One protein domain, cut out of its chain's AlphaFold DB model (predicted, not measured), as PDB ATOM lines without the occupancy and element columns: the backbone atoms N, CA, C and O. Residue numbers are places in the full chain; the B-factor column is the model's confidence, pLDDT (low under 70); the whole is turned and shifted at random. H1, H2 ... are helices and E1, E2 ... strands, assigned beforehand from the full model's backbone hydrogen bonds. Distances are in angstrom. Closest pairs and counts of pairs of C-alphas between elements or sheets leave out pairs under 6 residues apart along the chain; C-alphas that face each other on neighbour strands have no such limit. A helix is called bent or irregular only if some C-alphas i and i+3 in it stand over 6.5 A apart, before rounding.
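What this domain is: This is residues 2 to 28 and 139 to 253 of the 255 residues of an uncharacterized protein of Coriobacteriaceae bacterium (UniProt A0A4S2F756). A head at one end holds a twisted four-strand sheet with H3 and H5b packed over one face, and no named helix over the other. From the head a narrower arm reaches away to a small hairpin, E3 and E4, beside which H1 lies; the bent helix H5 leads from this hairpin back into the head. The 142 printed residues include five named helices and six strands, in the order H1 H2 H3 E1 E2 H4 E3 E4 H5 E5 E6. The larger sheet runs E1 E2 E5 E6 and is mixed, and the class is mixed, helices and strands. The whole is a rod of 63 by 27 by 20 A, only just loose, close to compact, with a radius of gyration of 17.7 A.

How they stand to each other: Begin at the sheet: E2, residues 170 to 176, is the antiparallel neighbour of E1, residues 161 to 167, with N 163 and O 174 at 2.8 A. On its other side E2 is parallel to E5, residues 234 to 241, with N 173 and O 236 at 2.8 A. E5 is antiparallel to E6, residues 244 to 252, with N 237 and O 249 at 2.8 A. E1 and E2 form a hairpin, and so do E5 and E6. H5, residues 203 to 228, was assigned as one helix by its hydrogen bonds but is bent: C-alphas 212 and 215 are 6.5 A apart, and its arms H5a, residues 203 to 212, and H5b, residues 215 to 228, stand at a shallow tilt of 30 degrees. H5b is on the sheet at a height of 8.7 A, slantwise to the strands at 39 degrees to E2 on the local plane; its closest C-alphas to E5 are Ala 222 and Ala 235, 5.7 A. H3, residues 140 to 153, is on the same face at a height of 9.8 A, making two layers, helices on one face of a sheet. H3 and H5b touch, closest at the C-alphas of Ile 147 and Gly 225, 6.1 A, at a steep tilt of 54 degrees, opposite ways. H2, residues 20 to 23, touches H5b with residues 216 to 220 of H5b alone, closest at the C-alphas of Gly 21 and Glu 216, 4.7 A. Farther out, H4, residues 179 to 182, is close to but not clearly touching H5a, the C-alphas of Pro 179 and Ile 210 being closest at 7.8 A. E3, residues 186 to 190, and E4, residues 196 to 200, form an antiparallel hairpin with N 187 and O 199 at 2.8 A. The closest C-alphas of E3 and H1, residues 2 to 18, are Pro 188 and Ala 7, 5.8 A. Every O i to N i+4 pair is within hydrogen-bond range in H1, H3, H5a and H5b; H2 and H4 are too short for such a pair.

Where its parts are: Find C-alpha 161 at (92.728, 112.235, 131.452), where E1 starts its 20.3 A; E2 spans 19.8 A, E5 23.5 A and E6 24.7 A, ending at C-alpha 252, (80.418, 102.449, 148.558). H1 starts at C-alpha 2, (78.700, 102.004, 101.787), and runs 24.3 A; H3 spans 19.9 A, H5a 14.3 A and H5b 20.2 A.

The domain as a whole: The C-alphas farthest apart, those of Asp 139 and Ala 193, are 63.6 A from each other. Residues 29 to 138 are not printed, and C-alphas 28 and 139 are 17.0 A apart across this cut. Of the links printed whole, H3 to E1 is short and the others are tight. Mean pLDDT of the printed part is 90.5; residues 2 to 3, 192, 194 and 196 are under 70.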
ATOM      1  N   ALA A   2      78.081 101.005 100.885       62.78
ATOM      2  CA  ALA A   2      78.700 102.004 101.787       62.78
ATOM      3  C   ALA A   2      77.727 102.729 102.745       62.78
ATOM      4  O   ALA A   2      78.070 103.081 103.864       62.78
ATOM      5  N   ALA A   3      76.488 102.930 102.302       64.12
ATOM      6  CA  ALA A   3      75.477 103.682 103.033       64.12
ATOM      7  C   ALA A   3      74.845 102.881 104.199       64.12
ATOM      8  O   ALA A   3      74.544 103.440 105.247       64.12
ATOM      9  N   ALA A   4      74.684 101.566 104.019       70.19
ATOM     10  CA  ALA A   4      74.260 100.661 105.087       70.19
ATOM     11  C   ALA A   4      75.399 100.441 106.093       70.19
ATOM     12  O   ALA A   4      75.146 100.423 107.289       70.19
ATOM     13  N   GLN A   5      76.642 100.380 105.599       76.00
ATOM     14  CA  GLN A   5      77.832 100.284 106.438       76.00
ATOM     15  C   GLN A   5      77.966 101.495 107.369       76.00
ATOM     16  O   GLN A   5      78.064 101.315 108.569       76.00
ATOM     17  N   ALA A   6      77.842 102.724 106.858       74.25
ATOM     18  CA  ALA A   6      77.946 103.927 107.692       74.25
ATOM     19  C   ALA A   6      76.851 104.034 108.774       74.25
ATOM     20  O   ALA A   6      77.088 104.599 109.838       74.25
ATOM     21  N   ALA A   7      75.646 103.515 108.510       77.75
ATOM     22  CA  ALA A   7      74.592 103.427 109.520       77.75
ATOM     23  C   ALA A   7      74.898 102.348 110.561       77.75
ATOM     24  O   ALA A   7      74.746 102.591 111.750       77.75
ATOM     25  N   GLN A   8      75.387 101.192 110.119       81.19
ATOM     26  CA  GLN A   8      75.798 100.111 111.005       81.19
ATOM     27  C   GLN A   8      76.983 100.509 111.898       81.19
ATOM     28  O   GLN A   8      76.963 100.214 113.086       81.19
ATOM     29  N   ASP A   9      77.976 101.217 111.357       82.69
ATOM     30  CA  ASP A   9      79.137 101.706 112.109       82.69
ATOM     31  C   ASP A   9      78.723 102.755 113.158       82.69
ATOM     32  O   ASP A   9      79.267 102.781 114.260       82.69
ATOM     33  N   PHE A  10      77.739 103.606 112.833       84.25
ATOM     34  CA  PHE A  10      77.171 104.579 113.768       84.25
ATOM     35  C   PHE A  10      76.469 103.891 114.944       84.25
ATOM     36  O   PHE A  10      76.785 104.200 116.090       84.25
ATOM     37  N   GLU A  11      75.554 102.959 114.659       84.81
ATOM     38  CA  GLU A  11      74.827 102.216 115.699       84.81
ATOM     39  C   GLU A  11      75.799 101.385 116.541       84.81
ATOM     40  O   GLU A  11      75.772 101.471 117.758       84.81
ATOM     41  N   SER A  12      76.752 100.686 115.913       85.56
ATOM     42  CA  SER A  12      77.759  99.903 116.637       85.56
ATOM     43  C   SER A  12      78.603 100.760 117.577       85.56
ATOM     44  O   SER A  12      78.917 100.316 118.676       85.56
ATOM     45  N   ARG A  13      78.994 101.972 117.166       85.19
ATOM     46  CA  ARG A  13      79.751 102.883 118.034       85.19
ATOM     47  C   ARG A  13      78.894 103.403 119.187       85.19
ATOM     48  O   ARG A  13      79.415 103.589 120.284       85.19
ATOM     49  N   LEU A  14      77.614 103.669 118.931       86.12
ATOM     50  CA  LEU A  14      76.680 104.113 119.958       86.12
ATOM     51  C   LEU A  14      76.433 103.007 120.986       86.12
ATOM     52  O   LEU A  14      76.551 103.279 122.175       86.12
ATOM     53  N   ASP A  15      76.204 101.778 120.520       87.62
ATOM     54  CA  ASP A  15      76.033 100.592 121.357       87.62
ATOM     55  C   ASP A  15      77.229 100.426 122.301       87.62
ATOM     56  O   ASP A  15      77.032 100.401 123.514       87.62
ATOM     57  N   THR A  16      78.462 100.449 121.772       88.06
ATOM     58  CA  THR A  16      79.693 100.347 122.579       88.06
ATOM     59  C   THR A  16      79.793 101.426 123.659       88.06
ATOM     60  O   THR A  16      80.261 101.153 124.761       88.06
ATOM     61  N   LEU A  17      79.384 102.664 123.362       88.12
ATOM     62  CA  LEU A  17      79.385 103.743 124.354       88.12
ATOM     63  C   LEU A  17      78.306 103.506 125.416       88.12
ATOM     64  O   LEU A  17      78.571 103.657 126.603       88.12
ATOM     65  N   THR A  18      77.103 103.107 125.008       84.75
ATOM     66  CA  THR A  18      75.992 102.866 125.941       84.75
ATOM     67  C   THR A  18      76.166 101.612 126.797       84.75
ATOM     68  O   THR A  18      75.547 101.523 127.849       84.75
ATOM     69  N   SER A  19      77.020 100.674 126.382       90.00
ATOM     70  CA  SER A  19      77.347  99.454 127.124       90.00
ATOM     71  C   SER A  19      78.694  99.539 127.852       90.00
ATOM     72  O   SER A  19      79.264  98.508 128.200       90.00
ATOM     73  N   ILE A  20      79.254 100.740 128.057       93.44
ATOM     74  CA  ILE A  20      80.574 100.882 128.692       93.44
ATOM     75  C   ILE A  20      80.614 100.274 130.102       93.44
ATOM     76  O   ILE A  20      81.653  99.754 130.499       93.44
ATOM     77  N   GLY A  21      79.481 100.274 130.815       91.94
ATOM     78  CA  GLY A  21      79.327  99.653 132.132       91.94
ATOM     79  C   GLY A  21      79.702  98.169 132.164       91.94
ATOM     80  O   GLY A  21      80.229  97.700 133.168       91.94
ATOM     81  N   ASP A  22      79.550  97.450 131.046       93.56
ATOM     82  CA  ASP A  22      79.908  96.028 130.934       93.56
ATOM     83  C   ASP A  22      81.425  95.780 131.031       93.56
ATOM     84  O   ASP A  22      81.863  94.641 131.193       93.56
ATOM     85  N   LEU A  23      82.243  96.835 130.929       94.25
ATOM     86  CA  LEU A  23      83.693  96.772 131.129       94.25
ATOM     87  C   LEU A  23      84.096  96.838 132.608       94.25
ATOM     88  O   LEU A  23      85.281  96.697 132.911       94.25
ATOM     89  N   ALA A  24      83.151  97.082 133.522       95.06
ATOM     90  CA  ALA A  24      83.440  97.150 134.946       95.06
ATOM     91  C   ALA A  24      83.929  95.778 135.448       95.06
ATOM     92  O   ALA A  24      83.225  94.774 135.282       95.06
ATOM     93  N   PRO A  25      85.122  95.692 136.067       94.44
ATOM     94  CA  PRO A  25      85.556  94.451 136.691       94.44
ATOM     95  C   PRO A  25      84.637  94.108 137.865       94.44
ATOM     96  O   PRO A  25      84.003  94.978 138.459       94.44
ATOM     97  N   THR A  26      84.579  92.825 138.222       93.62
ATOM     98  CA  THR A  26      83.937  92.395 139.470       93.62
ATOM     99  C   THR A  26      84.959  92.515 140.597       93.62
ATOM    100  O   THR A  26      85.898  91.717 140.599       93.62
ATOM    101  N   PRO A  27      84.797  93.463 141.541       92.88
ATOM    102  CA  PRO A  27      85.789  93.670 142.585       92.88
ATOM    103  C   PRO A  27      85.932  92.428 143.457       92.88
ATOM    104  O   PRO A  27      84.935  91.893 143.948       92.88
ATOM    105  N   GLN A  28      87.167  91.985 143.674       93.38
ATOM    106  CA  GLN A  28      87.456  90.944 144.664       93.38
ATOM    107  C   GLN A  28      87.248  91.480 146.076       93.38
ATOM    108  O   GLN A  28      87.441  92.669 146.289       93.38
ATOM    109  N   ASP A 139      98.809 100.521 150.003       97.69
ATOM    110  CA  ASP A 139      99.935 101.399 149.658       97.69
ATOM    111  C   ASP A 139      99.498 102.434 148.594       97.69
ATOM    112  O   ASP A 139      99.073 102.041 147.501       97.69
ATOM    113  N   PRO A 140      99.592 103.754 148.857       96.62
ATOM    114  CA  PRO A 140      99.024 104.750 147.949       96.62
ATOM    115  C   PRO A 140      99.666 104.814 146.566       96.62
ATOM    116  O   PRO A 140      98.975 105.100 145.583       96.62
ATOM    117  N   ASN A 141     100.969 104.538 146.468       96.69
ATOM    118  CA  ASN A 141     101.664 104.541 145.182       96.69
ATOM    119  C   ASN A 141     101.231 103.331 144.356       96.69
ATOM    120  O   ASN A 141     100.829 103.485 143.207       96.69
ATOM    121  N   TYR A 142     101.215 102.147 144.969       97.06
ATOM    122  CA  TYR A 142     100.714 100.931 144.343       97.06
ATOM    123  C   TYR A 142      99.271 101.090 143.861       97.06
ATOM    124  O   TYR A 142      98.988 100.810 142.700       97.06
ATOM    125  N   VAL A 143      98.365 101.564 144.724       97.50
ATOM    126  CA  VAL A 143      96.942 101.718 144.387       97.50
ATOM    127  C   VAL A 143      96.769 102.644 143.185       97.50
ATOM    128  O   VAL A 143      96.101 102.290 142.216       97.50
ATOM    129  N   THR A 144      97.395 103.821 143.215       96.94
ATOM    130  CA  THR A 144      97.256 104.809 142.135       96.94
ATOM    131  C   THR A 144      97.870 104.320 140.822       96.94
ATOM    132  O   THR A 144      97.212 104.396 139.783       96.94
ATOM    133  N   GLU A 145      99.080 103.755 140.851       97.00
ATOM    134  CA  GLU A 145      99.737 103.193 139.665       97.00
ATOM    135  C   GLU A 145      98.949 102.014 139.085       97.00
ATOM    136  O   GLU A 145      98.748 101.940 137.870       97.00
ATOM    137  N   LYS A 146      98.443 101.120 139.941       97.50
ATOM    138  CA  LYS A 146      97.699  99.939 139.508       97.50
ATOM    139  C   LYS A 146      96.329 100.294 138.934       97.50
ATOM    140  O   LYS A 146      95.925  99.664 137.956       97.50
ATOM    141  N   ILE A 147      95.642 101.313 139.456       97.56
ATOM    142  CA  ILE A 147      94.404 101.834 138.849       97.56
ATOM    143  C   ILE A 147      94.695 102.389 137.451       97.56
ATOM    144  O   ILE A 147      93.997 102.036 136.503       97.56
ATOM    145  N   ILE A 148      95.740 103.213 137.295       96.06
ATOM    146  CA  ILE A 148      96.126 103.769 135.985       96.06
ATOM    147  C   ILE A 148      96.450 102.643 135.003       96.06
ATOM    148  O   ILE A 148      95.956 102.654 133.874       96.06
ATOM    149  N   GLN A 149      97.240 101.657 135.437       95.75
ATOM    150  CA  GLN A 149      97.566 100.491 134.625       95.75
ATOM    151  C   GLN A 149      96.293  99.744 134.204       95.75
ATOM    152  O   GLN A 149      96.092  99.516 133.013       95.75
ATOM    153  N   SER A 150      95.413  99.418 135.151       95.81
ATOM    154  CA  SER A 150      94.191  98.648 134.885       95.81
ATOM    155  C   SER A 150      93.268  99.383 133.910       95.81
ATOM    156  O   SER A 150      92.778  98.789 132.955       95.81
ATOM    157  N   LEU A 151      93.103 100.701 134.067       94.62
ATOM    158  CA  LEU A 151      92.331 101.526 133.133       94.62
ATOM    159  C   LEU A 151      92.966 101.607 131.739       94.62
ATOM    160  O   LEU A 151      92.237 101.701 130.757       94.62
ATOM    161  N   SER A 152      94.297 101.556 131.636       92.56
ATOM    162  CA  SER A 152      94.996 101.531 130.343       92.56
ATOM    163  C   SER A 152      94.898 100.183 129.619       92.56
ATOM    164  O   SER A 152      94.995 100.134 128.394       92.56
ATOM    165  N   GLU A 153      94.701  99.097 130.370       93.94
ATOM    166  CA  GLU A 153      94.490  97.746 129.839       93.94
ATOM    167  C   GLU A 153      93.029  97.528 129.401       93.94
ATOM    168  O   GLU A 153      92.757  96.691 128.536       93.94
ATOM    169  N   LEU A 154      92.087  98.315 129.938       91.19
ATOM    170  CA  LEU A 154      90.716  98.363 129.441       91.19
ATOM    171  C   LEU A 154      90.674  99.038 128.063       91.19
ATOM    172  O   LEU A 154      91.121 100.169 127.878       91.19
ATOM    173  N   ASN A 155      90.056  98.369 127.089       87.19
ATOM    174  CA  ASN A 155      89.811  98.924 125.755       87.19
ATOM    175  C   ASN A 155      88.647  99.930 125.784       87.19
ATOM    176  O   ASN A 155      87.586  99.689 125.205       87.19
ATOM    177  N   LEU A 156      88.826 101.043 126.497       90.12
ATOM    178  CA  LEU A 156      87.804 102.075 126.624       90.12
ATOM    179  C   LEU A 156      87.553 102.752 125.264       90.12
ATOM    180  O   LEU A 156      88.501 103.101 124.559       90.12
ATOM    181  N   PRO A 157      86.286 103.004 124.885       89.19
ATOM    182  CA  PRO A 157      85.933 103.659 123.623       89.19
ATOM    183  C   PRO A 157      86.172 105.186 123.636       89.19
ATOM    184  O   PRO A 157      85.492 105.927 122.922       89.19
ATOM    185  N   LEU A 158      87.102 105.671 124.464       90.94
ATOM    186  CA  LEU A 158      87.438 107.081 124.630       90.94
ATOM    187  C   LEU A 158      88.850 107.271 125.192       90.94
ATOM    188  O   LEU A 158      89.420 106.376 125.810       90.94
ATOM    189  N   GLU A 159      89.375 108.482 125.029       91.00
ATOM    190  CA  GLU A 159      90.596 108.929 125.697       91.00
ATOM    191  C   GLU A 159      90.238 109.641 127.007       91.00
ATOM    192  O   GLU A 159      89.436 110.578 127.011       91.00
ATOM    193  N   LEU A 160      90.854 109.209 128.109       92.50
ATOM    194  CA  LEU A 160      90.657 109.778 129.441       92.50
ATOM    195  C   LEU A 160      91.918 110.472 129.944       92.50
ATOM    196  O   LEU A 160      93.024 109.944 129.845       92.50
ATOM    197  N   SER A 161      91.734 111.631 130.569       94.12
ATOM    198  CA  SER A 161      92.728 112.235 131.452       94.12
ATOM    199  C   SER A 161      92.296 112.028 132.898       94.12
ATOM    200  O   SER A 161      91.160 112.341 133.254       94.12
ATOM    201  N   LEU A 162      93.196 111.477 133.713       95.00
ATOM    202  CA  LEU A 162      92.915 111.042 135.078       95.00
ATOM    203  C   LEU A 162      93.803 111.779 136.078       95.00
ATOM    204  O   LEU A 162      95.006 111.935 135.866       95.00
ATOM    205  N   GLN A 163      93.208 112.176 137.195       96.31
ATOM    206  CA  GLN A 163      93.904 112.563 138.414       96.31
ATOM    207  C   GLN A 163      93.328 111.732 139.555       96.31
ATOM    208  O   GLN A 163      92.115 111.694 139.757       96.31
ATOM    209  N   LEU A 164      94.208 111.044 140.274       96.81
ATOM    210  CA  LEU A 164      93.844 110.140 141.356       96.81
ATOM    211  C   LEU A 164      94.425 110.659 142.664       96.81
ATOM    212  O   LEU A 164      95.563 111.130 142.707       96.81
ATOM    213  N   SER A 165      93.655 110.535 143.732       96.75
ATOM    214  CA  SER A 165      94.126 110.729 145.097       96.75
ATOM    215  C   SER A 165      93.533 109.627 145.956       96.75
ATOM    216  O   SER A 165      92.328 109.387 145.907       96.75
ATOM    217  N   PHE A 166      94.383 108.933 146.703       97.44
ATOM    218  CA  PHE A 166      93.958 107.863 147.588       97.44
ATOM    219  C   PHE A 166      94.420 108.153 149.012       97.44
ATOM    220  O   PHE A 166      95.613 108.324 149.266       97.44
ATOM    221  N   GLU A 167      93.453 108.203 149.921       95.94
ATOM    222  CA  GLU A 167      93.649 108.305 151.359       95.94
ATOM    223  C   GLU A 167      92.665 107.329 152.003       95.94
ATOM    224  O   GLU A 167      91.462 107.582 152.034       95.94
ATOM    225  N   ALA A 168      93.168 106.172 152.442       92.38
ATOM    226  CA  ALA A 168      92.324 105.081 152.914       92.38
ATOM    227  C   ALA A 168      91.324 105.552 153.996       92.38
ATOM    228  O   ALA A 168      91.721 106.262 154.927       92.38
ATOM    229  N   PRO A 169      90.043 105.147 153.910       95.69
ATOM    230  CA  PRO A 169      89.484 104.149 152.987       95.69
ATOM    231  C   PRO A 169      88.916 104.735 151.675       95.69
ATOM    232  O   PRO A 169      88.141 104.072 150.980       95.69
ATOM    233  N   THR A 170      89.256 105.979 151.338       97.88
ATOM    234  CA  THR A 170      88.595 106.767 150.295       97.88
ATOM    235  C   THR A 170      89.493 106.987 149.072       97.88
ATOM    236  O   THR A 170      90.604 107.512 149.155       97.88
ATOM    237  N   LEU A 171      88.976 106.636 147.895       98.31
ATOM    238  CA  LEU A 171      89.573 106.935 146.596       98.31
ATOM    239  C   LEU A 171      88.840 108.111 145.942       98.31
ATOM    240  O   LEU A 171      87.622 108.091 145.804       98.31
ATOM    241  N   THR A 172      89.582 109.116 145.486       98.38
ATOM    242  CA  THR A 172      89.056 110.211 144.662       98.38
ATOM    243  C   THR A 172      89.600 110.097 143.244       98.38
ATOM    244  O   THR A 172      90.814 110.098 143.030       98.38
ATOM    245  N   ILE A 173      88.693 110.036 142.272       98.19
ATOM    246  CA  ILE A 173      88.980 109.976 140.841       98.19
ATOM    247  C   ILE A 173      88.426 111.240 140.193       98.19
ATOM    248  O   ILE A 173      87.219 111.465 140.172       98.19
ATOM    249  N   MET A 174      89.302 112.056 139.622       97.62
ATOM    250  CA  MET A 174      88.911 113.141 138.728       97.62
ATOM    251  C   MET A 174      89.259 112.726 137.304       97.62
ATOM    252  O   MET A 174      90.430 112.597 136.951       97.62
ATOM    253  N   ALA A 175      88.235 112.494 136.494       96.44
ATOM    254  CA  ALA A 175      88.368 112.050 135.117       96.44
ATOM    255  C   ALA A 175      87.851 113.126 134.162       96.44
ATOM    256  O   ALA A 175      86.877 113.819 134.451       96.44
ATOM    257  N   SER A 176      88.480 113.263 133.002       95.75
ATOM    258  CA  SER A 176      87.976 114.129 131.939       95.75
ATOM    259  C   SER A 176      88.147 113.502 130.567       95.75
ATOM    260  O   SER A 176      89.104 112.766 130.328       95.75
ATOM    261  N   PHE A 177      87.207 113.798 129.676       94.06
ATOM    262  CA  PHE A 177      87.237 113.374 128.281       94.06
ATOM    263  C   PHE A 177      86.682 114.474 127.377       94.06
ATOM    264  O   PHE A 177      86.057 115.426 127.843       94.06
ATOM    265  N   ASP A 178      86.914 114.330 126.075       92.50
ATOM    266  CA  ASP A 178      86.414 115.231 125.036       92.50
ATOM    267  C   ASP A 178      85.152 114.623 124.381       92.50
ATOM    268  O   ASP A 178      85.257 113.622 123.653       92.50
ATOM    269  N   PRO A 179      83.945 115.180 124.618       88.19
ATOM    270  CA  PRO A 179      82.712 114.662 124.036       88.19
ATOM    271  C   PRO A 179      82.658 114.770 122.513       88.19
ATOM    272  O   PRO A 179      82.005 113.937 121.883       88.19
ATOM    273  N   GLU A 180      83.336 115.750 121.907       86.56
ATOM    274  CA  GLU A 180      83.342 115.923 120.451       86.56
ATOM    275  C   GLU A 180      84.095 114.784 119.759       86.56
ATOM    276  O   GLU A 180      83.688 114.325 118.687       86.56
ATOM    277  N   LYS A 181      85.160 114.282 120.397       87.56
ATOM    278  CA  LYS A 181      85.910 113.107 119.927       87.56
ATOM    279  C   LYS A 181      85.237 111.788 120.279       87.56
ATOM    280  O   LYS A 181      85.348 110.832 119.510       87.56
ATOM    281  N   THR A 182      84.552 111.735 121.417       89.31
ATOM    282  CA  THR A 182      83.980 110.499 121.970       89.31
ATOM    283  C   THR A 182      82.665 110.133 121.295       89.31
ATOM    284  O   THR A 182      82.508 109.011 120.806       89.31
ATOM    285  N   PHE A 183      81.743 111.086 121.177       88.50
ATOM    286  CA  PHE A 183      80.414 110.845 120.628       88.50
ATOM    287  C   PHE A 183      80.341 111.200 119.140       88.50
ATOM    288  O   PHE A 183      80.973 112.161 118.688       88.50
ATOM    289  N   PRO A 184      79.548 110.462 118.344       85.94
ATOM    290  CA  PRO A 184      79.328 110.825 116.955       85.94
ATOM    291  C   PRO A 184      78.578 112.163 116.863       85.94
ATOM    292  O   PRO A 184      77.586 112.386 117.548       85.94
ATOM    293  N   GLN A 185      79.034 113.051 115.976       86.62
ATOM    294  CA  GLN A 185      78.447 114.391 115.802       86.62
ATOM    295  C   GLN A 185      77.370 114.441 114.713       86.62
ATOM    296  O   GLN A 185      76.544 115.355 114.661       86.62
ATOM    297  N   GLU A 186      77.345 113.435 113.841       86.69
ATOM    298  CA  GLU A 186      76.387 113.314 112.753       86.69
ATOM    299  C   GLU A 186      75.737 111.934 112.770       86.69
ATOM    300  O   GLU A 186      76.392 110.934 113.051       86.69
ATOM    301  N   ARG A 187      74.454 111.880 112.406       84.50
ATOM    302  CA  ARG A 187      73.720 110.632 112.198       84.50
ATOM    303  C   ARG A 187      73.308 110.463 110.734       84.50
ATOM    304  O   ARG A 187      72.874 111.439 110.100       84.50
ATOM    305  N   PRO A 188      73.390 109.247 110.175       82.88
ATOM    306  CA  PRO A 188      72.845 108.963 108.858       82.88
ATOM    307  C   PRO A 188      71.316 109.099 108.864       82.88
ATOM    308  O   PRO A 188      70.631 108.680 109.791       82.88
ATOM    309  N   SER A 189      70.754 109.702 107.814       79.44
ATOM    310  CA  SER A 189      69.306 109.793 107.610       79.44
ATOM    311  C   SER A 189      68.925 109.369 106.197       79.44
ATOM    312  O   SER A 189      69.512 109.828 105.214       79.44
ATOM    313  N   THR A 190      67.925 108.499 106.085       74.81
ATOM    314  CA  THR A 190      67.360 108.061 104.808       74.81
ATOM    315  C   THR A 190      66.275 109.032 104.348       74.81
ATOM    316  O   THR A 190      65.319 109.339 105.062       74.81
ATOM    317  N   LEU A 191      66.420 109.554 103.131       72.75
ATOM    318  CA  LEU A 191      65.386 110.353 102.474       72.75
ATOM    319  C   LEU A 191      64.340 109.442 101.817       72.75
ATOM    320  O   LEU A 191      64.620 108.292 101.487       72.75
ATOM    321  N   LYS A 192      63.152 109.993 101.528       64.62
ATOM    322  CA  LYS A 192      62.033 109.284 100.865       64.62
ATOM    323  C   LYS A 192      62.395 108.607  99.531       64.62
ATOM    324  O   LYS A 192      61.667 107.730  99.090       64.62
ATOM    325  N   ALA A 193      63.499 109.006  98.900       71.31
ATOM    326  CA  ALA A 193      63.999 108.441  97.647       71.31
ATOM    327  C   ALA A 193      65.116 107.385  97.835       71.31
ATOM    328  O   ALA A 193      65.741 106.995  96.856       71.31
ATOM    329  N   GLY A 194      65.421 106.965  99.069       65.50
ATOM    330  CA  GLY A 194      66.483 105.989  99.373       65.50
ATOM    331  C   GLY A 194      67.905 106.567  99.419       65.50
ATOM    332  O   GLY A 194      68.857 105.836  99.676       65.50
ATOM    333  N   TRP A 195      68.061 107.876  99.204       71.19
ATOM    334  CA  TRP A 195      69.342 108.578  99.314       71.19
ATOM    335  C   TRP A 195      69.687 108.824 100.784       71.19
ATOM    336  O   TRP A 195      68.829 109.253 101.559       71.19
ATOM    337  N   LEU A 196      70.945 108.585 101.152       69.81
ATOM    338  CA  LEU A 196      71.458 108.832 102.496       69.81
ATOM    339  C   LEU A 196      72.083 110.221 102.593       69.81
ATOM    340  O   LEU A 196      72.855 110.636 101.731       69.81
ATOM    341  N   ARG A 197      71.723 110.939 103.655       79.62
ATOM    342  CA  ARG A 197      72.296 112.235 104.013       79.62
ATOM    343  C   ARG A 197      72.656 112.213 105.489       79.62
ATOM    344  O   ARG A 197      71.810 111.834 106.301       79.62
ATOM    345  N   THR A 198      73.863 112.638 105.841       82.50
ATOM    346  CA  THR A 198      74.218 112.863 107.242       82.50
ATOM    347  C   THR A 198      73.576 114.156 107.733       82.50
ATOM    348  O   THR A 198      73.397 115.125 106.983       82.50
ATOM    349  N   LYS A 199      73.118 114.142 108.980       85.56
ATOM    350  CA  LYS A 199      72.587 115.321 109.660       85.56
ATOM    351  C   LYS A 199      73.284 115.456 111.006       85.56
ATOM    352  O   LYS A 199      73.461 114.429 111.660       85.56
ATOM    353  N   PRO A 200      73.609 116.682 111.439       87.50
ATOM    354  CA  PRO A 200      74.150 116.892 112.772       87.50
ATOM    355  C   PRO A 200      73.158 116.380 113.816       87.50
ATOM    356  O   PRO A 200      71.937 116.544 113.664       87.50
ATOM    357  N   ILE A 201      73.680 115.747 114.861       87.69
ATOM    358  CA  ILE A 201      72.878 115.355 116.014       87.69
ATOM    359  C   ILE A 201      72.481 116.633 116.767       87.69
ATOM    360  O   ILE A 201      73.326 117.497 117.015       87.69
ATOM    361  N   PRO A 202      71.194 116.821 117.107       88.38
ATOM    362  CA  PRO A 202      70.780 117.943 117.937       88.38
ATOM    363  C   PRO A 202      71.511 117.931 119.284       88.38
ATOM    364  O   PRO A 202      71.598 116.891 119.926       88.38
ATOM    365  N   LYS A 203      71.942 119.101 119.774       87.94
ATOM    366  CA  LYS A 203      72.625 119.225 121.079       87.94
ATOM    367  C   LYS A 203      71.865 118.564 122.234       87.94
ATOM    368  O   LYS A 203      72.481 118.011 123.133       87.94
ATOM    369  N   LYS A 204      70.529 118.609 122.198       90.75
ATOM    370  CA  LYS A 204      69.670 117.951 123.191       90.75
ATOM    371  C   LYS A 204      69.834 116.428 123.178       90.75
ATOM    372  O   LYS A 204      69.905 115.831 124.241       90.75
ATOM    373  N   ASP A 205      69.895 115.822 121.996       88.75
ATOM    374  CA  ASP A 205      70.040 114.372 121.847       88.75
ATOM    375  C   ASP A 205      71.451 113.940 122.277       88.75
ATOM    376  O   ASP A 205      71.598 112.945 122.976       88.75
ATOM    377  N   LEU A 206      72.478 114.736 121.945       88.12
ATOM    378  CA  LEU A 206      73.851 114.515 122.413       88.12
ATOM    379  C   LEU A 206      73.961 114.605 123.945       88.12
ATOM    380  O   LEU A 206      74.605 113.762 124.555       88.12
ATOM    381  N   SER A 207      73.297 115.586 124.567       89.50
ATOM    382  CA  SER A 207      73.239 115.711 126.032       89.50
ATOM    383  C   SER A 207      72.644 114.462 126.676       89.50
ATOM    384  O   SER A 207      73.226 113.944 127.613       89.50
ATOM    385  N   ILE A 208      71.537 113.936 126.138       90.62
ATOM    386  CA  ILE A 208      70.901 112.717 126.665       90.62
ATOM    387  C   ILE A 208      71.864 111.524 126.608       90.62
ATOM    388  O   ILE A 208      71.913 110.741 127.551       90.62
ATOM    389  N   LEU A 209      72.638 111.389 125.527       89.06
ATOM    390  CA  LEU A 209      73.638 110.326 125.406       89.06
ATOM    391  C   LEU A 209      74.765 110.476 126.433       89.06
ATOM    392  O   LEU A 209      75.157 109.492 127.050       89.06
ATOM    393  N   ILE A 210      75.259 111.700 126.644       91.31
ATOM    394  CA  ILE A 210      76.283 111.988 127.658       91.31
ATOM    395  C   ILE A 210      75.742 111.689 129.060       91.31
ATOM    396  O   ILE A 210      76.439 111.065 129.858       91.31
ATOM    397  N   ASP A 211      74.500 112.075 129.347       90.94
ATOM    398  CA  ASP A 211      73.854 111.850 130.643       90.94
ATOM    399  C   ASP A 211      73.662 110.350 130.932       90.94
ATOM    400  O   ASP A 211      73.748 109.936 132.084       90.94
ATOM    401  N   GLN A 212      73.429 109.528 129.902       90.69
ATOM    402  CA  GLN A 212      73.341 108.066 130.023       90.69
ATOM    403  C   GLN A 212      74.714 107.404 130.179       90.69
ATOM    404  O   GLN A 212      74.867 106.475 130.962       90.69
ATOM    405  N   PHE A 213      75.712 107.890 129.449       93.12
ATOM    406  CA  PHE A 213      77.073 107.354 129.449       93.12
ATOM    407  C   PHE A 213      77.833 107.642 130.752       93.12
ATOM    408  O   PHE A 213      78.583 106.812 131.254       93.12
ATOM    409  N   THR A 214      77.652 108.848 131.283       94.19
ATOM    410  CA  THR A 214      78.384 109.376 132.438       94.19
ATOM    411  C   THR A 214      78.304 108.481 133.687       94.19
ATOM    412  O   THR A 214      79.365 108.157 134.222       94.19
ATOM    413  N   PRO A 215      77.119 108.050 134.172       94.81
ATOM    414  CA  PRO A 215      77.034 107.158 135.330       94.81
ATOM    415  C   PRO A 215      77.716 105.806 135.082       94.81
ATOM    416  O   PRO A 215      78.414 105.322 135.967       94.81
ATOM    417  N   GLU A 216      77.584 105.237 133.881       95.31
ATOM    418  CA  GLU A 216      78.199 103.952 133.518       95.31
ATOM    419  C   GLU A 216      79.730 104.038 133.509       95.31
ATOM    420  O   GLU A 216      80.410 103.194 134.090       95.31
ATOM    421  N   LEU A 217      80.298 105.101 132.930       96.25
ATOM    422  CA  LEU A 217      81.741 105.326 132.992       96.25
ATOM    423  C   LEU A 217      82.212 105.509 134.441       96.25
ATOM    424  O   LEU A 217      83.213 104.918 134.843       96.25
ATOM    425  N   CYS A 218      81.498 106.302 135.242       96.69
ATOM    426  CA  CYS A 218      81.834 106.480 136.653       96.69
ATOM    427  C   CYS A 218      81.794 105.152 137.424       96.69
ATOM    428  O   CYS A 218      82.650 104.926 138.280       96.69
ATOM    429  N   HIS A 219      80.849 104.270 137.094       96.06
ATOM    430  CA  HIS A 219      80.759 102.936 137.673       96.06
ATOM    431  C   HIS A 219      81.984 102.084 137.327       96.06
ATOM    432  O   HIS A 219      82.586 101.510 138.233       96.06
ATOM    433  N   VAL A 220      82.417 102.067 136.059       97.00
ATOM    434  CA  VAL A 220      83.641 101.367 135.626       97.00
ATOM    435  C   VAL A 220      84.866 101.876 136.385       97.00
ATOM    436  O   VAL A 220      85.642 101.080 136.912       97.00
ATOM    437  N   LEU A 221      85.032 103.201 136.486       97.50
ATOM    438  CA  LEU A 221      86.161 103.813 137.190       97.50
ATOM    439  C   LEU A 221      86.191 103.421 138.676       97.50
ATOM    440  O   LEU A 221      87.247 103.074 139.203       97.50
ATOM    441  N   ALA A 222      85.034 103.440 139.343       97.50
ATOM    442  CA  ALA A 222      84.918 103.026 140.737       97.50
ATOM    443  C   ALA A 222      85.172 101.521 140.921       97.50
ATOM    444  O   ALA A 222      85.896 101.133 141.836       97.50
ATOM    445  N   ALA A 223      84.626 100.680 140.037       97.06
ATOM    446  CA  ALA A 223      84.809  99.232 140.071       97.06
ATOM    447  C   ALA A 223      86.285  98.838 139.934       97.06
ATOM    448  O   ALA A 223      86.764  98.013 140.709       97.06
ATOM    449  N   VAL A 224      87.027  99.482 139.027       97.25
ATOM    450  CA  VAL A 224      88.484  99.303 138.925       97.25
ATOM    451  C   VAL A 224      89.182  99.707 140.221       97.25
ATOM    452  O   VAL A 224      90.063  98.990 140.678       97.25
ATOM    453  N   GLY A 225      88.774 100.812 140.850       96.81
ATOM    454  CA  GLY A 225      89.286 101.198 142.167       96.81
ATOM    455  C   GLY A 225      89.118 100.085 143.204       96.81
ATOM    456  O   GLY A 225      90.096  99.660 143.815       96.81
ATOM    457  N   PHE A 226      87.900  99.564 143.361       97.19
ATOM    458  CA  PHE A 226      87.609  98.499 144.327       97.19
ATOM    459  C   PHE A 226      88.321  97.172 144.028       97.19
ATOM    460  O   PHE A 226      88.623  96.431 144.960       97.19
ATOM    461  N   ASP A 227      88.583  96.866 142.756       96.31
ATOM    462  CA  ASP A 227      89.296  95.653 142.330       96.31
ATOM    463  C   ASP A 227      90.819  95.732 142.544       96.31
ATOM    464  O   ASP A 227      91.523  94.724 142.504       96.31
ATOM    465  N   VAL A 228      91.365  96.926 142.784       97.06
ATOM    466  CA  VAL A 228      92.807  97.104 143.010       97.06
ATOM    467  C   VAL A 228      93.201  96.864 144.464       97.06
ATOM    468  O   VAL A 228      94.256  96.283 144.724       97.06
ATOM    469  N   SER A 229      92.389  97.312 145.421       97.00
ATOM    470  CA  SER A 229      92.700  97.149 146.841       97.00
ATOM    471  C   SER A 229      91.441  96.973 147.676       97.00
ATOM    472  O   SER A 229      90.508  97.776 147.568       97.00
ATOM    473  N   PRO A 230      91.439  96.007 148.614       96.12
ATOM    474  CA  PRO A 230      90.319  95.826 149.506       96.12
ATOM    475  C   PRO A 230      90.221  96.902 150.597       96.12
ATOM    476  O   PRO A 230      89.245  96.893 151.339       96.12
ATOM    477  N   THR A 231      91.192  97.810 150.704       96.94
ATOM    478  CA  THR A 231      91.154  98.931 151.659       96.94
ATOM    479  C   THR A 231      90.299 100.100 151.172       96.94
ATOM    480  O   THR A 231      89.933 100.968 151.963       96.94
ATOM    481  N   ILE A 232      89.964 100.127 149.877       97.44
ATOM    482  CA  ILE A 232      89.059 101.120 149.308       97.44
ATOM    483  C   ILE A 232      87.631 100.695 149.651       97.44
ATOM    484  O   ILE A 232      87.098  99.725 149.110       97.44
ATOM    485  N   GLU A 233      86.999 101.434 150.554       96.62
ATOM    486  CA  GLU A 233      85.590 101.244 150.914       96.62
ATOM    487  C   GLU A 233      84.693 102.250 150.192       96.62
ATOM    488  O   GLU A 233      83.512 101.976 149.962       96.62
ATOM    489  N   GLN A 234      85.253 103.399 149.797       97.69
ATOM    490  CA  GLN A 234      84.538 104.485 149.135       97.69
ATOM    491  C   GLN A 234      85.302 104.999 147.915       97.69
ATOM    492  O   GLN A 234      86.516 105.200 147.973       97.69
ATOM    493  N   ALA A 235      84.584 105.262 146.826       98.00
ATOM    494  CA  ALA A 235      85.125 105.885 145.624       98.00
ATOM    495  C   ALA A 235      84.277 107.098 145.219       98.00
ATOM    496  O   ALA A 235      83.090 106.964 144.920       98.00
ATOM    497  N   HIS A 236      84.899 108.274 145.180       98.19
ATOM    498  CA  HIS A 236      84.310 109.518 144.689       98.19
ATOM    499  C   HIS A 236      84.811 109.771 143.273       98.19
ATOM    500  O   HIS A 236      86.013 109.932 143.057       98.19
ATOM    501  N   VAL A 237      83.900 109.810 142.306       98.25
ATOM    502  CA  VAL A 237      84.228 109.976 140.891       98.25
ATOM    503  C   VAL A 237      83.615 111.266 140.370       98.25
ATOM    504  O   VAL A 237      82.396 111.417 140.319       98.25
ATOM    505  N   ASN A 238      84.485 112.180 139.951       97.56
ATOM    506  CA  ASN A 238      84.133 113.444 139.324       97.56
ATOM    507  C   ASN A 238      84.501 113.390 137.845       97.56
ATOM    508  O   ASN A 238      85.678 113.251 137.503       97.56
ATOM    509  N   LEU A 239      83.504 113.514 136.973       96.94
ATOM    510  CA  LEU A 239      83.690 113.453 135.528       96.94
ATOM    511  C   LEU A 239      83.517 114.836 134.902       96.94
ATOM    512  O   LEU A 239      82.507 115.501 135.127       96.94
ATOM    513  N   TYR A 240      84.479 115.252 134.082       95.94
ATOM    514  CA  TYR A 240      84.511 116.570 133.454       95.94
ATOM    515  C   TYR A 240      84.612 116.503 131.925       95.94
ATOM    516  O   TYR A 240      85.177 115.572 131.353       95.94
ATOM    517  N   SER A 241      84.148 117.565 131.273       92.69
ATOM    518  CA  SER A 241      84.443 117.904 129.876       92.69
ATOM    519  C   SER A 241      84.846 119.370 129.812       92.69
ATOM    520  O   SER A 241      84.063 120.224 130.217       92.69
ATOM    521  N   ASP A 242      86.041 119.691 129.315       84.56
ATOM    522  CA  ASP A 242      86.538 121.076 129.206       84.56
ATOM    523  C   ASP A 242      86.368 121.912 130.496       84.56
ATOM    524  O   ASP A 242      86.022 123.095 130.462       84.56
ATOM    525  N   ASN A 243      86.628 121.297 131.656       82.81
ATOM    526  CA  ASN A 243      86.433 121.856 133.008       82.81
ATOM    527  C   ASN A 243      84.968 122.077 133.437       82.81
ATOM    528  O   ASN A 243      84.717 122.664 134.490       82.81
ATOM    529  N   VAL A 244      83.993 121.601 132.663       91.12
ATOM    530  CA  VAL A 244      82.584 121.532 133.062       91.12
ATOM    531  C   VAL A 244      82.335 120.186 133.732       91.12
ATOM    532  O   VAL A 244      82.587 119.148 133.128       91.12
ATOM    533  N   LEU A 245      81.846 120.204 134.975       93.44
ATOM    534  CA  LEU A 245      81.440 118.992 135.685       93.44
ATOM    535  C   LEU A 245      80.217 118.388 134.984       93.44
ATOM    536  O   LEU A 245      79.175 119.036 134.886       93.44
ATOM    537  N   LEU A 246      80.367 117.160 134.495       92.94
ATOM    538  CA  LEU A 246      79.299 116.367 133.890       92.94
ATOM    539  C   LEU A 246      78.543 115.560 134.946       92.94
ATOM    540  O   LEU A 246      77.328 115.413 134.857       92.94
ATOM    541  N   GLY A 247      79.248 115.069 135.967       93.06
ATOM    542  CA  GLY A 247      78.626 114.376 137.085       93.06
ATOM    543  C   GLY A 247      79.601 114.064 138.213       93.06
ATOM    544  O   GLY A 247      80.808 113.957 138.000       93.06
ATOM    545  N   GLU A 248      79.036 113.924 139.406       96.62
ATOM    546  CA  GLU A 248      79.714 113.561 140.647       96.62
ATOM    547  C   GLU A 248      78.973 112.367 141.247       96.62
ATOM    548  O   GLU A 248      77.751 112.408 141.420       96.62
ATOM    549  N   TYR A 249      79.710 111.293 141.505       97.69
ATOM    550  CA  TYR A 249      79.160 110.027 141.973       97.69
ATOM    551  C   TYR A 249      79.976 109.509 143.146       97.69
ATOM    552  O   TYR A 249      81.206 109.527 143.117       97.69
ATOM    553  N   GLU A 250      79.279 109.006 144.155       97.19
ATOM    554  CA  GLU A 250      79.872 108.336 145.302       97.19
ATOM    555  C   GLU A 250      79.446 106.872 145.284       97.19
ATOM    556  O   GLU A 250      78.257 106.551 145.222       97.19
ATOM    557  N   TYR A 251      80.432 105.986 145.324       97.12
ATOM    558  CA  TYR A 251      80.235 104.550 145.395       97.12
ATOM    559  C   TYR A 251      80.750 104.058 146.736       97.12
ATOM    560  O   TYR A 251      81.834 104.431 147.175       97.12
ATOM    561  N   THR A 252      79.980 103.187 147.376       95.88
ATOM    562  CA  THR A 252      80.418 102.449 148.558       95.88
ATOM    563  C   THR A 252      80.499 100.986 148.191       95.88
ATOM    564  O   THR A 252      79.591 100.447 147.554       95.88
ATOM    565  N   ARG A 253      81.581 100.338 148.601       88.88
ATOM    566  CA  ARG A 253      81.742  98.910 148.402       88.88
ATOM    567  C   ARG A 253      80.708  98.160 149.234       88.88
ATOM    568  O   ARG A 253      80.651  98.298 150.454       88.88
TER     569      ARG A 253